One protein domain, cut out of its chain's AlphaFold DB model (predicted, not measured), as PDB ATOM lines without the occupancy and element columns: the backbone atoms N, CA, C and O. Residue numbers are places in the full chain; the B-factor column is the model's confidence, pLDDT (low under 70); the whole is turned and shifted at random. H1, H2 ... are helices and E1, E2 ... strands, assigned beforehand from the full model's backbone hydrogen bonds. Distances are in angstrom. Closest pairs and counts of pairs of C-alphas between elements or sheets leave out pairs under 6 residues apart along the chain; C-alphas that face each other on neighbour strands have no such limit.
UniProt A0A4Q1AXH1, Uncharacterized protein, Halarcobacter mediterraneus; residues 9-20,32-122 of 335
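What this domain is: This is residues 9 to 20 and 32 to 122 of the 335 residues of an uncharacterized protein of Halarcobacter mediterraneus (UniProt A0A4Q1AXH1). A twisted five-stranded sheet forms the body; helix H2 covers one face over E2 and E3, while the much longer helix H1 only grazes the sheet with its residues 45 to 53. The sheet's order is E2, E3, E1, E4, E5, mixed: E2, E3, E1 and E4 are parallel neighbours in turn, and E5 is antiparallel to E4. The printed part has 103 residues, with two named helices and five named strands in the order E1, H1, E2, H2, E3, E4, E5, a mixed class of helices and strands. It is compact, with a radius of gyration of the C-alphas of 13.8 A, and only just elongated, spanning 43 by 29 by 23 A.

How they stand to each other: Strand E1, residues 9 to 13, is an inner strand between E3, residues 85 to 90, and E4, residues 103 to 106. E1 is parallel to E3 at 17 degrees, with N 10 and O 86 within hydrogen-bond range at 2.8 A. E1 is parallel to E4 at 36 degrees, with N 11 and O 104 at 2.8 A. H1, residues 32 to 54, comes closest to E3 at the C-alphas of Val 52 and Leu 87, 7.0 A apart. Edge strand E2, residues 58 to 62, is parallel to E3 at 4 degrees, with N 60 and O 87 at 2.8 A. H2, residues 68 to 80, is on the sheet at a height of 10.1 A, over E2 and E3, making two layers, a helix on one face of a sheet. It runs along the strands, at 12 degrees to E3 on the local plane; its closest C-alphas to E2 are those of Glu 71 and Leu 62, 7.3 A apart. H1 and H2 are apart. E2, H2 and E3 form a strand-helix-strand unit, two parallel neighbour strands with a helix between, with a right-handed crossover. E4 and edge strand E5, residues 119 to 121, are a hairpin, antiparallel at 149 degrees, with N 121 and O 103 at 2.8 A. In H1 and H2 every O i to N i+4 pair is within hydrogen-bond range.

Where its parts are: E1 begins at C-alpha 9 (309.315, 399.930, 427.170) and is 12.8 A long. H1 measures 33.6 A, from C-alpha 32 (292.764, 421.496, 406.864). E2 measures 13.4 A, H2 18.9 A, E3 16.5 A, E4 9.5 A and E5 6.3 A, ending at C-alpha 121 (306.687, 406.059, 434.555).

The domain as a whole: The C-alphas farthest apart are those of Asp 32 and Asn 82, 43.7 A. Residues 21 to 31 are not printed, and C-alphas 20 and 32 are 15.1 A apart across this cut. The links E3 to E4 and E4 to E5 are long, 12 residues each. Mean pLDDT of the printed part is 79.3; residues 16 to 20, 32 to 36 and 108 to 118 are under 70.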
ATOM      1  N   LEU A   9     310.466 399.962 428.068       89.00
ATOM      2  CA  LEU A   9     309.315 399.930 427.170       89.00
ATOM      3  C   LEU A   9     308.957 401.351 426.769       89.00
ATOM      4  O   LEU A   9     308.575 402.136 427.629       89.00
ATOM      5  N   TYR A  10     308.984 401.639 425.480       88.75
ATOM      6  CA  TYR A  10     308.326 402.796 424.901       88.75
ATOM      7  C   TYR A  10     306.864 402.443 424.649       88.75
ATOM      8  O   TYR A  10     306.571 401.551 423.854       88.75
ATOM      9  N   LEU A  11     305.945 403.094 425.357       89.88
ATOM     10  CA  LEU A  11     304.510 402.867 425.233       89.88
ATOM     11  C   LEU A  11     303.853 404.082 424.581       89.88
ATOM     12  O   LEU A  11     303.904 405.194 425.109       89.88
ATOM     13  N   VAL A  12     303.215 403.834 423.444       86.88
ATOM     14  CA  VAL A  12     302.580 404.854 422.616       86.88
ATOM     15  C   VAL A  12     301.094 404.551 422.511       86.88
ATOM     16  O   VAL A  12     300.709 403.469 422.058       86.88
ATOM     17  N   TYR A  13     300.262 405.529 422.864       85.12
ATOM     18  CA  TYR A  13     298.879 405.540 422.405       85.12
ATOM     19  C   TYR A  13     298.821 406.147 421.005       85.12
ATOM     20  O   TYR A  13     299.250 407.280 420.789       85.12
ATOM     21  N   PHE A  14     298.296 405.394 420.050       81.31
ATOM     22  CA  PHE A  14     298.050 405.881 418.705       81.31
ATOM     23  C   PHE A  14     296.775 405.250 418.173       81.31
ATOM     24  O   PHE A  14     296.709 404.046 417.926       81.31
ATOM     25  N   GLU A  15     295.767 406.085 417.970       71.81
ATOM     26  CA  GLU A  15     294.549 405.708 417.276       71.81
ATOM     27  C   GLU A  15     294.596 406.331 415.887       71.81
ATOM     28  O   GLU A  15     294.717 407.551 415.736       71.81
ATOM     29  N   PHE A  16     294.499 405.497 414.853       64.44
ATOM     30  CA  PHE A  16     294.119 406.007 413.549       64.44
ATOM     31  C   PHE A  16     292.709 406.554 413.704       64.44
ATOM     32  O   PHE A  16     291.754 405.780 413.810       64.44
ATOM     33  N   ASN A  17     292.581 407.885 413.760       52.81
ATOM     34  CA  ASN A  17     291.289 408.539 413.619       52.81
ATOM     35  C   ASN A  17     290.545 407.810 412.504       52.81
ATOM     36  O   ASN A  17     291.073 407.680 411.397       52.81
ATOM     37  N   LYS A  18     289.343 407.308 412.806       44.88
ATOM     38  CA  LYS A  18     288.404 406.893 411.772       44.88
ATOM     39  C   LYS A  18     288.238 408.097 410.849       44.88
ATOM     40  O   LYS A  18     287.471 409.006 411.152       44.88
ATOM     41  N   ILE A  19     288.975 408.123 409.744       39.97
ATOM     42  CA  ILE A  19     288.587 408.910 408.587       39.97
ATOM     43  C   ILE A  19     287.249 408.295 408.205       39.97
ATOM     44  O   ILE A  19     287.164 407.120 407.853       39.97
ATOM     45  N   TYR A  20     286.202 409.059 408.473       35.69
ATOM     46  CA  TYR A  20     284.822 408.683 408.252       35.69
ATOM     47  C   TYR A  20     284.674 408.203 406.803       35.69
ATOM     48  O   TYR A  20     284.965 408.959 405.878       35.69
ATOM     49  N   ASP A  32     291.348 421.726 407.227       54.16
ATOM     50  CA  ASP A  32     292.764 421.496 406.864       54.16
ATOM     51  C   ASP A  32     293.685 421.238 408.074       54.16
ATOM     52  O   ASP A  32     294.676 420.505 407.995       54.16
ATOM     53  N   GLN A  33     293.314 421.778 409.236       51.94
ATOM     54  CA  GLN A  33     294.024 421.601 410.498       51.94
ATOM     55  C   GLN A  33     294.111 420.127 410.937       51.94
ATOM     56  O   GLN A  33     295.208 419.665 411.258       51.94
ATOM     57  N   ASN A  34     293.025 419.351 410.846       58.31
ATOM     58  CA  ASN A  34     292.995 417.948 411.295       58.31
ATOM     59  C   ASN A  34     293.869 417.031 410.422       58.31
ATOM     60  O   ASN A  34     294.522 416.114 410.927       58.31
ATOM     61  N   SER A  35     293.930 417.305 409.114       62.84
ATOM     62  CA  SER A  35     294.811 416.593 408.177       62.84
ATOM     63  C   SER A  35     296.289 416.880 408.477       62.84
ATOM     64  O   SER A  35     297.115 415.963 408.539       62.84
ATOM     65  N   SER A  36     296.617 418.147 408.762       69.69
ATOM     66  CA  SER A  36     297.983 418.566 409.095       69.69
ATOM     67  C   SER A  36     298.502 417.931 410.391       69.69
ATOM     68  O   SER A  36     299.658 417.510 410.463       69.69
ATOM     69  N   ILE A  37     297.643 417.813 411.406       71.31
ATOM     70  CA  ILE A  37     297.984 417.218 412.695       71.31
ATOM     71  C   ILE A  37     298.252 415.726 412.523       71.31
ATOM     72  O   ILE A  37     299.305 415.241 412.928       71.31
ATOM     73  N   TYR A  38     297.345 415.006 411.867       74.56
ATOM     74  CA  TYR A  38     297.502 413.575 411.626       74.56
ATOM     75  C   TYR A  38     298.822 413.239 410.908       74.56
ATOM     76  O   TYR A  38     299.547 412.330 411.322       74.56
ATOM     77  N   LEU A  39     299.191 414.014 409.881       78.31
ATOM     78  CA  LEU A  39     300.467 413.844 409.177       78.31
ATOM     79  C   LEU A  39     301.678 414.071 410.094       78.31
ATOM     80  O   LEU A  39     302.632 413.290 410.045       78.31
ATOM     81  N   LYS A  40     301.636 415.087 410.968       77.38
ATOM     82  CA  LYS A  40     302.687 415.330 411.975       77.38
ATOM     83  C   LYS A  40     302.824 414.147 412.936       77.38
ATOM     84  O   LYS A  40     303.937 413.677 413.164       77.38
ATOM     85  N   ARG A  41     301.702 413.626 413.444       77.69
ATOM     86  CA  ARG A  41     301.668 412.464 414.346       77.69
ATOM     87  C   ARG A  41     302.279 411.219 413.697       77.69
ATOM     88  O   ARG A  41     303.125 410.556 414.294       77.69
ATOM     89  N   LYS A  42     301.915 410.941 412.440       82.25
ATOM     90  CA  LYS A  42     302.459 409.817 411.660       82.25
ATOM     91  C   LYS A  42     303.966 409.950 411.421       82.25
ATOM     92  O   LYS A  42     304.691 408.959 411.529       82.25
ATOM     93  N   LYS A  43     304.445 411.163 411.121       83.81
ATOM     94  CA  LYS A  43     305.878 411.437 410.950       83.81
ATOM     95  C   LYS A  43     306.654 411.149 412.239       83.81
ATOM     96  O   LYS A  43     307.595 410.364 412.189       83.81
ATOM     97  N   LYS A  44     306.203 411.676 413.384       81.25
ATOM     98  CA  LYS A  44     306.828 411.417 414.695       81.25
ATOM     99  C   LYS A  44     306.858 409.928 415.040       81.25
ATOM    100  O   LYS A  44     307.884 409.412 415.469       81.25
ATOM    101  N   LEU A  45     305.753 409.215 414.806       85.75
ATOM    102  CA  LEU A  45     305.711 407.770 415.037       85.75
ATOM    103  C   LEU A  45     306.732 407.023 414.169       85.75
ATOM    104  O   LEU A  45     307.347 406.066 414.629       85.75
ATOM    105  N   SER A  46     306.928 407.468 412.928       87.81
ATOM    106  CA  SER A  46     307.909 406.877 412.011       87.81
ATOM    107  C   SER A  46     309.347 407.145 412.472       87.81
ATOM    108  O   SER A  46     310.176 406.242 412.442       87.81
ATOM    109  N   GLU A  47     309.635 408.357 412.953       86.62
ATOM    110  CA  GLU A  47     310.937 408.715 413.533       86.62
ATOM    111  C   GLU A  47     311.261 407.858 414.770       86.62
ATOM    112  O   GLU A  47     312.360 407.311 414.865       86.62
ATOM    113  N   LEU A  48     310.291 407.662 415.672       85.69
ATOM    114  CA  LEU A  48     310.445 406.801 416.850       85.69
ATOM    115  C   LEU A  48     310.721 405.339 416.467       85.69
ATOM    116  O   LEU A  48     311.614 404.720 417.041       85.69
ATOM    117  N   ARG A  49     309.996 404.792 415.480       90.69
ATOM    118  CA  ARG A  49     310.250 403.429 414.974       90.69
ATOM    119  C   ARG A  49     311.668 403.285 414.443       90.69
ATOM    120  O   ARG A  49     312.369 402.375 414.866       90.69
ATOM    121  N   ASN A  50     312.099 404.211 413.589       89.69
ATOM    122  CA  ASN A  50     313.433 404.170 412.993       89.69
ATOM    123  C   ASN A  50     314.537 404.220 414.060       89.69
ATOM    124  O   ASN A  50     315.544 403.527 413.933       89.69
ATOM    125  N   ASN A  51     314.356 405.023 415.116       87.06
ATOM    126  CA  ASN A  51     315.301 405.074 416.233       87.06
ATOM    127  C   ASN A  51     315.368 403.731 416.971       87.06
ATOM    128  O   ASN A  51     316.458 403.210 417.183       87.06
ATOM    129  N   VAL A  52     314.216 403.142 417.300       88.44
ATOM    130  CA  VAL A  52     314.152 401.846 417.992       88.44
ATOM    131  C   VAL A  52     314.749 400.723 417.139       88.44
ATOM    132  O   VAL A  52     315.505 399.915 417.668       88.44
ATOM    133  N   GLU A  53     314.476 400.685 415.833       89.75
ATOM    134  CA  GLU A  53     315.068 399.702 414.909       89.75
ATOM    135  C   GLU A  53     316.587 399.851 414.805       89.75
ATOM    136  O   GLU A  53     317.311 398.857 414.872       89.75
ATOM    137  N   ARG A  54     317.085 401.089 414.676       88.19
ATOM    138  CA  ARG A  54     318.526 401.376 414.630       88.19
ATOM    139  C   ARG A  54     319.236 400.899 415.894       88.19
ATOM    140  O   ARG A  54     320.353 400.394 415.810       88.19
ATOM    141  N   ASP A  55     318.578 401.041 417.038       87.62
ATOM    142  CA  ASP A  55     319.112 400.645 418.337       87.62
ATOM    143  C   ASP A  55     318.859 399.147 418.638       87.62
ATOM    144  O   ASP A  55     319.170 398.664 419.728       87.62
ATOM    145  N   GLY A  56     318.329 398.391 417.664       87.69
ATOM    146  CA  GLY A  56     318.134 396.941 417.729       87.69
ATOM    147  C   GLY A  56     316.940 396.489 418.574       87.69
ATOM    148  O   GLY A  56     316.933 395.356 419.047       87.69
ATOM    149  N   GLY A  57     315.958 397.358 418.808       91.06
ATOM    150  CA  GLY A  57     314.776 397.056 419.613       91.06
ATOM    151  C   GLY A  57     313.663 396.314 418.866       91.06
ATOM    152  O   GLY A  57     313.582 396.308 417.639       91.06
ATOM    153  N   GLU A  58     312.749 395.717 419.632       94.94
ATOM    154  CA  GLU A  58     311.540 395.067 419.112       94.94
ATOM    155  C   GLU A  58     310.379 396.061 418.981       94.94
ATOM    156  O   GLU A  58     310.129 396.863 419.882       94.94
ATOM    157  N   ILE A  59     309.603 395.955 417.898       94.81
ATOM    158  CA  ILE A  59     308.426 396.801 417.662       94.81
ATOM    159  C   ILE A  59     307.162 395.947 417.591       94.81
ATOM    160  O   ILE A  59     307.045 395.027 416.781       94.81
ATOM    161  N   TYR A  60     306.176 396.307 418.410       94.31
ATOM    162  CA  TYR A  60     304.825 395.762 418.386       94.31
ATOM    163  C   TYR A  60     303.835 396.878 418.070       94.31
ATOM    164  O   TYR A  60     303.686 397.824 418.841       94.31
ATOM    165  N   ASP A  61     303.132 396.746 416.951       90.81
ATOM    166  CA  ASP A  61     302.185 397.751 416.480       90.81
ATOM    167  C   ASP A  61     300.758 397.205 416.423       90.81
ATOM    168  O   ASP A  61     300.441 396.289 415.661       90.81
ATOM    169  N   LEU A  62     299.906 397.779 417.268       89.31
ATOM    170  CA  LEU A  62     298.482 397.501 417.400       89.31
ATOM    171  C   LEU A  62     297.634 398.766 417.229       89.31
ATOM    172  O   LEU A  62     296.493 398.796 417.682       89.31
ATOM    173  N   SER A  63     298.153 399.793 416.556       82.38
ATOM    174  CA  SER A  63     297.399 401.022 416.263       82.38
ATOM    175  C   SER A  63     296.098 400.780 415.474       82.38
ATOM    176  O   SER A  63     295.094 401.449 415.715       82.38
ATOM    177  N   ASP A  64     296.068 399.762 414.608       78.94
ATOM    178  CA  ASP A  64     294.875 399.322 413.860       78.94
ATOM    179  C   ASP A  64     294.113 398.159 414.524       78.94
ATOM    180  O   ASP A  64     293.191 397.569 413.945       78.94
ATOM    181  N   ASN A  65     294.510 397.752 415.730       73.31
ATOM    182  CA  ASN A  65     293.980 396.539 416.330       73.31
ATOM    183  C   ASN A  65     292.531 396.723 416.794       73.31
ATOM    184  O   ASN A  65     292.209 397.635 417.546       73.31
ATOM    185  N   LYS A  66     291.654 395.797 416.403       72.00
ATOM    186  CA  LYS A  66     290.282 395.696 416.935       72.00
ATOM    187  C   LYS A  66     290.100 394.494 417.866       72.00
ATOM    188  O   LYS A  66     289.018 394.300 418.409       72.00
ATOM    189  N   ASN A  67     291.135 393.662 418.030       79.88
ATOM    190  CA  ASN A  67     291.056 392.386 418.730       79.88
ATOM    191  C   ASN A  67     291.831 392.396 420.063       79.88
ATOM    192  O   ASN A  67     293.063 392.342 420.093       79.88
ATOM    193  N   LEU A  68     291.093 392.374 421.177       75.81
ATOM    194  CA  LEU A  68     291.641 392.337 422.539       75.81
ATOM    195  C   LEU A  68     292.450 391.061 422.855       75.81
ATOM    196  O   LEU A  68     293.362 391.108 423.686       75.81
ATOM    197  N   SER A  69     292.165 389.921 422.206       82.00
ATOM    198  CA  SER A  69     292.928 388.684 422.443       82.00
ATOM    199  C   SER A  69     294.362 388.810 421.926       82.00
ATOM    200  O   SER A  69     295.310 388.474 422.634       82.00
ATOM    201  N   LYS A  70     294.523 389.408 420.738       85.69
ATOM    202  CA  LYS A  70     295.824 389.681 420.116       85.69
ATOM    203  C   LYS A  70     296.682 390.612 420.976       85.69
ATOM    204  O   LYS A  70     297.882 390.390 421.115       85.69
ATOM    205  N   GLU A  71     296.069 391.624 421.593       87.44
ATOM    206  CA  GLU A  71     296.778 392.517 422.516       87.44
ATOM    207  C   GLU A  71     297.277 391.768 423.756       87.44
ATOM    208  O   GLU A  71     298.441 391.894 424.133       87.44
ATOM    209  N   SER A  72     296.431 390.922 424.347       89.69
ATOM    210  CA  SER A  72     296.798 390.126 425.523       89.69
ATOM    211  C   SER A  72     297.977 389.182 425.244       89.69
ATOM    212  O   SER A  72     298.865 389.019 426.086       89.69
ATOM    213  N   GLU A  73     298.023 388.575 424.057       92.31
ATOM    214  CA  GLU A  73     299.144 387.740 423.616       92.31
ATOM    215  C   GLU A  73     300.447 388.538 423.485       92.31
ATOM    216  O   GLU A  73     301.488 388.096 423.976       92.31
ATOM    217  N   ILE A  74     300.397 389.725 422.875       93.12
ATOM    218  CA  ILE A  74     301.564 390.603 422.706       93.12
ATOM    219  C   ILE A  74     302.074 391.108 424.053       93.12
ATOM    220  O   ILE A  74     303.267 391.000 424.330       93.12
ATOM    221  N   VAL A  75     301.185 391.552 424.943       93.31
ATOM    222  CA  VAL A  75     301.548 391.932 426.317       93.31
ATOM    223  C   VAL A  75     302.284 390.783 427.018       93.31
ATOM    224  O   VAL A  75     303.289 391.005 427.698       93.31
ATOM    225  N   ASN A  76     301.829 389.539 426.842       93.31
ATOM    226  CA  ASN A  76     302.491 388.366 427.415       93.31
ATOM    227  C   ASN A  76     303.857 388.065 426.779       93.31
ATOM    228  O   ASN A  76     304.750 387.600 427.492       93.31
ATOM    229  N   LYS A  77     304.044 388.342 425.482       94.56
ATOM    230  CA  LYS A  77     305.359 388.274 424.822       94.56
ATOM    231  C   LYS A  77     306.308 389.327 425.397       94.56
ATOM    232  O   LYS A  77     307.376 388.961 425.878       94.56
ATOM    233  N   ILE A  78     305.879 390.587 425.492       94.12
ATOM    234  CA  ILE A  78     306.669 391.696 426.061       94.12
ATOM    235  C   ILE A  78     307.110 391.388 427.502       94.12
ATOM    236  O   ILE A  78     308.278 391.558 427.856       94.12
ATOM    237  N   LYS A  79     306.204 390.859 428.336       91.62
ATOM    238  CA  LYS A  79     306.497 390.463 429.730       91.62
ATOM    239  C   LYS A  79     307.598 389.404 429.859       91.62
ATOM    240  O   LYS A  79     308.220 389.326 430.920       91.62
ATOM    241  N   LYS A  80     307.784 388.565 428.833       92.19
ATOM    242  CA  LYS A  80     308.760 387.460 428.787       92.19
ATOM    243  C   LYS A  80     310.002 387.786 427.953       92.19
ATOM    244  O   LYS A  80     310.990 387.069 428.071       92.19
ATOM    245  N   SER A  81     309.940 388.822 427.119       91.06
ATOM    246  CA  SER A  81     311.015 389.208 426.209       91.06
ATOM    247  C   SER A  81     312.279 389.609 426.974       91.06
ATOM    248  O   SER A  81     312.220 390.293 428.005       91.06
ATOM    249  N   ASN A  82     313.432 389.184 426.461       88.56
ATOM    250  CA  ASN A  82     314.729 389.576 426.997       88.56
ATOM    251  C   ASN A  82     315.271 390.864 426.386       88.56
ATOM    252  O   ASN A  82     316.287 391.342 426.881       88.56
ATOM    253  N   GLU A  83     314.568 391.439 425.412       89.25
ATOM    254  CA  GLU A  83     315.010 392.645 424.731       89.25
ATOM    255  C   GLU A  83     315.141 393.836 425.672       89.25
ATOM    256  O   GLU A  83     314.312 394.046 426.575       89.25
ATOM    257  N   ASN A  84     316.193 394.614 425.422       89.38
ATOM    258  CA  ASN A  84     316.496 395.840 426.149       89.38
ATOM    259  C   ASN A  84     315.535 396.958 425.762       89.38
ATOM    260  O   ASN A  84     315.067 397.682 426.631       89.38
ATOM    261  N   ILE A  85     315.190 397.069 424.482       91.00
ATOM    262  CA  ILE A  85     314.329 398.132 423.976       91.00
ATOM    263  C   ILE A  85     313.117 397.501 423.304       91.00
ATOM    264  O   ILE A  85     313.251 396.670 422.410       91.00
ATOM    265  N   ILE A  86     311.926 397.900 423.746       94.19
ATOM    266  CA  ILE A  86     310.666 397.510 423.115       94.19
ATOM    267  C   ILE A  86     309.841 398.762 422.859       94.19
ATOM    268  O   ILE A  86     309.642 399.558 423.771       94.19
ATOM    269  N   LEU A  87     309.307 398.899 421.650       93.69
ATOM    270  CA  LEU A  87     308.273 399.863 421.304       93.69
ATOM    271  C   LEU A  87     306.932 399.146 421.190       93.69
ATOM    272  O   LEU A  87     306.774 398.233 420.383       93.69
ATOM    273  N   PHE A  88     305.958 399.570 421.988       94.44
ATOM    274  CA  PHE A  88     304.593 399.077 421.927       94.44
ATOM    275  C   PHE A  88     303.628 400.213 421.597       94.44
ATOM    276  O   PHE A  88     303.472 401.163 422.364       94.44
ATOM    277  N   ILE A  89     302.974 400.094 420.447       92.06
ATOM    278  CA  ILE A  89     301.995 401.051 419.938       92.06
ATOM    279  C   ILE A  89     300.620 400.402 420.055       92.06
ATOM    280  O   ILE A  89     300.412 399.305 419.539       92.06
ATOM    281  N   THR A  90     299.680 401.060 420.725       91.25
ATOM    282  CA  THR A  90     298.316 400.554 420.930       91.25
ATOM    283  C   THR A  90     297.281 401.660 420.752       91.25
ATOM    284  O   THR A  90     297.567 402.832 420.974       91.25
ATOM    285  N   ASN A  91     296.058 401.280 420.396       87.94
ATOM    286  CA  ASN A  91     294.874 402.136 420.425       87.94
ATOM    287  C   ASN A  91     293.963 401.848 421.639       87.94
ATOM    288  O   ASN A  91     292.852 402.369 421.730       87.94
ATOM    289  N   ASN A  92     294.399 401.013 422.588       89.88
ATOM    290  CA  ASN A  92     293.634 400.712 423.791       89.88
ATOM    291  C   ASN A  92     293.924 401.730 424.902       89.88
ATOM    292  O   ASN A  92     294.863 401.563 425.684       89.88
ATOM    293  N   LYS A  93     293.051 402.737 425.048       88.38
ATOM    294  CA  LYS A  93     293.134 403.710 426.154       88.38
ATOM    295  C   LYS A  93     293.072 403.072 427.541       88.38
ATOM    296  O   LYS A  93     293.573 403.658 428.486       88.38
ATOM    297  N   LYS A  94     292.485 401.883 427.692       90.69
ATOM    298  CA  LYS A  94     292.295 401.213 428.993       90.69
ATOM    299  C   LYS A  94     293.422 400.248 429.346       90.69
ATOM    300  O   LYS A  94     293.300 399.470 430.296       90.69
ATOM    301  N   LEU A  95     294.502 400.236 428.569       91.25
ATOM    302  CA  LEU A  95     295.674 399.439 428.885       91.25
ATOM    303  C   LEU A  95     296.234 399.914 430.230       91.25
ATOM    304  O   LEU A  95     296.634 401.059 430.368       91.25
ATOM    305  N   PHE A  96     296.247 399.036 431.231       91.50
ATOM    306  CA  PHE A  96     296.895 399.257 432.525       91.50
ATOM    307  C   PHE A  96     297.409 397.908 433.025       91.50
ATOM    308  O   PHE A  96     296.676 397.114 433.619       91.50
ATOM    309  N   THR A  97     298.655 397.581 432.683       90.50
ATOM    310  CA  THR A  97     299.230 396.263 432.969       90.50
ATOM    311  C   THR A  97     300.717 396.344 433.268       90.50
ATOM    312  O   THR A  97     301.438 397.196 432.758       90.50
ATOM    313  N   ASN A  98     301.188 395.424 434.101       89.31
ATOM    314  CA  ASN A  98     302.595 395.319 434.445       89.31
ATOM    315  C   ASN A  98     303.410 394.694 433.312       89.31
ATOM    316  O   ASN A  98     303.359 393.484 433.119       89.31
ATOM    317  N   PHE A  99     304.232 395.469 432.619       89.56
ATOM    318  CA  PHE A  99     305.097 394.950 431.553       89.56
ATOM    319  C   PHE A  99     306.387 394.274 432.042       89.56
ATOM    320  O   PHE A  99     307.205 393.849 431.227       89.56
ATOM    321  N   ASN A 100     306.584 394.153 433.361       86.94
ATOM    322  CA  ASN A 100     307.829 393.700 433.990       86.94
ATOM    323  C   ASN A 100     309.066 394.529 433.592       86.94
ATOM    324  O   ASN A 100     310.193 394.053 433.730       86.94
ATOM    325  N   ARG A 101     308.862 395.782 433.171       86.69
ATOM    326  CA  ARG A 101     309.904 396.768 432.865       86.69
ATOM    327  C   ARG A 101     309.395 398.209 433.087       86.69
ATOM    328  O   ARG A 101     308.176 398.401 433.060       86.69
ATOM    329  N   PRO A 102     310.290 399.188 433.317       86.25
ATOM    330  CA  PRO A 102     309.972 400.617 433.270       86.25
ATOM    331  C   PRO A 102     309.288 401.028 431.959       86.25
ATOM    332  O   PRO A 102     309.594 400.469 430.903       86.25
ATOM    333  N   ILE A 103     308.381 402.005 432.040       87.44
ATOM    334  CA  ILE A 103     307.571 402.475 430.913       87.44
ATOM    335  C   ILE A 103     307.922 403.935 430.628       87.44
ATOM    336  O   ILE A 103     307.753 404.787 431.493       87.44
ATOM    337  N   TYR A 104     308.375 404.221 429.418       86.62
ATOM    338  CA  TYR A 104     308.477 405.561 428.857       86.62
ATOM    339  C   TYR A 104     307.216 405.832 428.055       86.62
ATOM    340  O   TYR A 104     306.915 405.117 427.097       86.62
ATOM    341  N   LEU A 105     306.457 406.831 428.482       84.62
ATOM    342  CA  LEU A 105     305.235 407.220 427.806       84.62
ATOM    343  C   LEU A 105     305.526 408.254 426.732       84.62
ATOM    344  O   LEU A 105     306.226 409.234 426.972       84.62
ATOM    345  N   PHE A 106     304.926 408.039 425.569       78.81
ATOM    346  CA  PHE A 106     304.972 408.973 424.456       78.81
ATOM    347  C   PHE A 106     303.562 409.444 424.152       78.81
ATOM    348  O   PHE A 106     302.729 408.677 423.660       78.81
ATOM    349  N   ASN A 107     303.312 410.720 424.433       71.56
ATOM    350  CA  ASN A 107     302.123 411.390 423.945       71.56
ATOM    351  C   ASN A 107     302.402 411.952 422.548       71.56
ATOM    352  O   ASN A 107     303.335 412.730 422.358       71.56
ATOM    353  N   ILE A 108     301.602 411.544 421.566       69.50
ATOM    354  CA  ILE A 108     301.697 412.042 420.188       69.50
ATOM    355  C   ILE A 108     300.625 413.136 419.928       69.50
ATOM    356  O   ILE A 108     300.518 413.641 418.812       69.50
ATOM    357  N   ASP A 109     299.862 413.558 420.948       59.75
ATOM    358  CA  ASP A 109     298.860 414.635 420.857       59.75
ATOM    359  C   ASP A 109     299.464 416.066 420.857       59.75
ATOM    360  O   ASP A 109     300.662 416.273 421.027       59.75
ATOM    361  N   GLU A 110     298.607 417.039 420.528       52.00
ATOM    362  CA  GLU A 110     298.844 418.266 419.748       52.00
ATOM    363  C   GLU A 110     299.717 419.392 420.353       52.00
ATOM    364  O   GLU A 110     299.963 419.483 421.547       52.00
ATOM    365  N   GLU A 111     300.160 420.274 419.447       49.03
ATOM    366  CA  GLU A 111     300.892 421.547 419.617       49.03
ATOM    367  C   GLU A 111     302.394 421.508 419.919       49.03
ATOM    368  O   GLU A 111     303.133 422.290 419.313       49.03
ATOM    369  N   SER A 112     302.900 420.586 420.737       46.62
ATOM    370  CA  SER A 112     304.353 420.516 420.947       46.62
ATOM    371  C   SER A 112     305.031 419.761 419.794       46.62
ATOM    372  O   SER A 112     304.822 418.571 419.565       46.62
ATOM    373  N   LEU A 113     305.844 420.458 418.994       43.25
ATOM    374  CA  LEU A 113     306.674 419.849 417.939       43.25
ATOM    375  C   LEU A 113     307.832 419.014 418.502       43.25
ATOM    376  O   LEU A 113     308.465 418.275 417.754       43.25
ATOM    377  N   ASP A 114     308.047 419.065 419.811       44.00
ATOM    378  CA  ASP A 114     309.124 418.355 420.471       44.00
ATOM    379  C   ASP A 114     308.801 416.867 420.649       44.00
ATOM    380  O   ASP A 114     307.699 416.467 421.022       44.00
ATOM    381  N   LEU A 115     309.796 416.029 420.371       46.66
ATOM    382  CA  LEU A 115     309.865 414.624 420.786       46.66
ATOM    383  C   LEU A 115     310.241 414.497 422.282       46.66
ATOM    384  O   LEU A 115     310.541 413.404 422.742       46.66
ATOM    385  N   ASN A 116     310.257 415.607 423.033       41.53
ATOM    386  CA  ASN A 116     311.029 415.734 424.272       41.53
ATOM    387  C   ASN A 116     310.257 415.472 425.571       41.53
ATOM    388  O   ASN A 116     310.892 415.417 426.623       41.53
ATOM    389  N   SER A 117     308.934 415.302 425.562       53.41
ATOM    390  CA  SER A 117     308.214 414.909 426.784       53.41
ATOM    391  C   SER A 117     308.198 413.385 426.930       53.41
ATOM    392  O   SER A 117     307.137 412.763 426.988       53.41
ATOM    393  N   GLU A 118     309.380 412.770 426.932       62.44
ATOM    394  CA  GLU A 118     309.517 411.408 427.430       62.44
ATOM    395  C   GLU A 118     309.264 411.440 428.932       62.44
ATOM    396  O   GLU A 118     310.127 411.838 429.717       62.44
ATOM    397  N   GLU A 119     308.074 411.023 429.351       70.94
ATOM    398  CA  GLU A 119     307.790 410.911 430.772       70.94
ATOM    399  C   GLU A 119     307.975 409.460 431.213       70.94
ATOM    400  O   GLU A 119     307.229 408.543 430.850       70.94
ATOM    401  N   LEU A 120     309.032 409.242 431.997       74.25
ATOM    402  CA  LEU A 120     309.349 407.940 432.565       74.25
ATOM    403  C   LEU A 120     308.389 407.621 433.711       74.25
ATOM    404  O   LEU A 120     308.525 408.137 434.818       74.25
ATOM    405  N   VAL A 121     307.488 406.670 433.496       76.69
ATOM    406  CA  VAL A 121     306.687 406.059 434.555       76.69
ATOM    407  C   VAL A 121     307.420 404.825 435.075       76.69
ATOM    408  O   VAL A 121     307.303 403.707 434.566       76.69
ATOM    409  N   ASN A 122     308.213 405.031 436.130       73.31
ATOM    410  CA  ASN A 122     308.880 403.943 436.839       73.31
ATOM    411  C   ASN A 122     308.017 403.440 438.003       73.31
ATOM    412  O   ASN A 122     307.848 404.105 439.026       73.31
TER     413      ASN A 122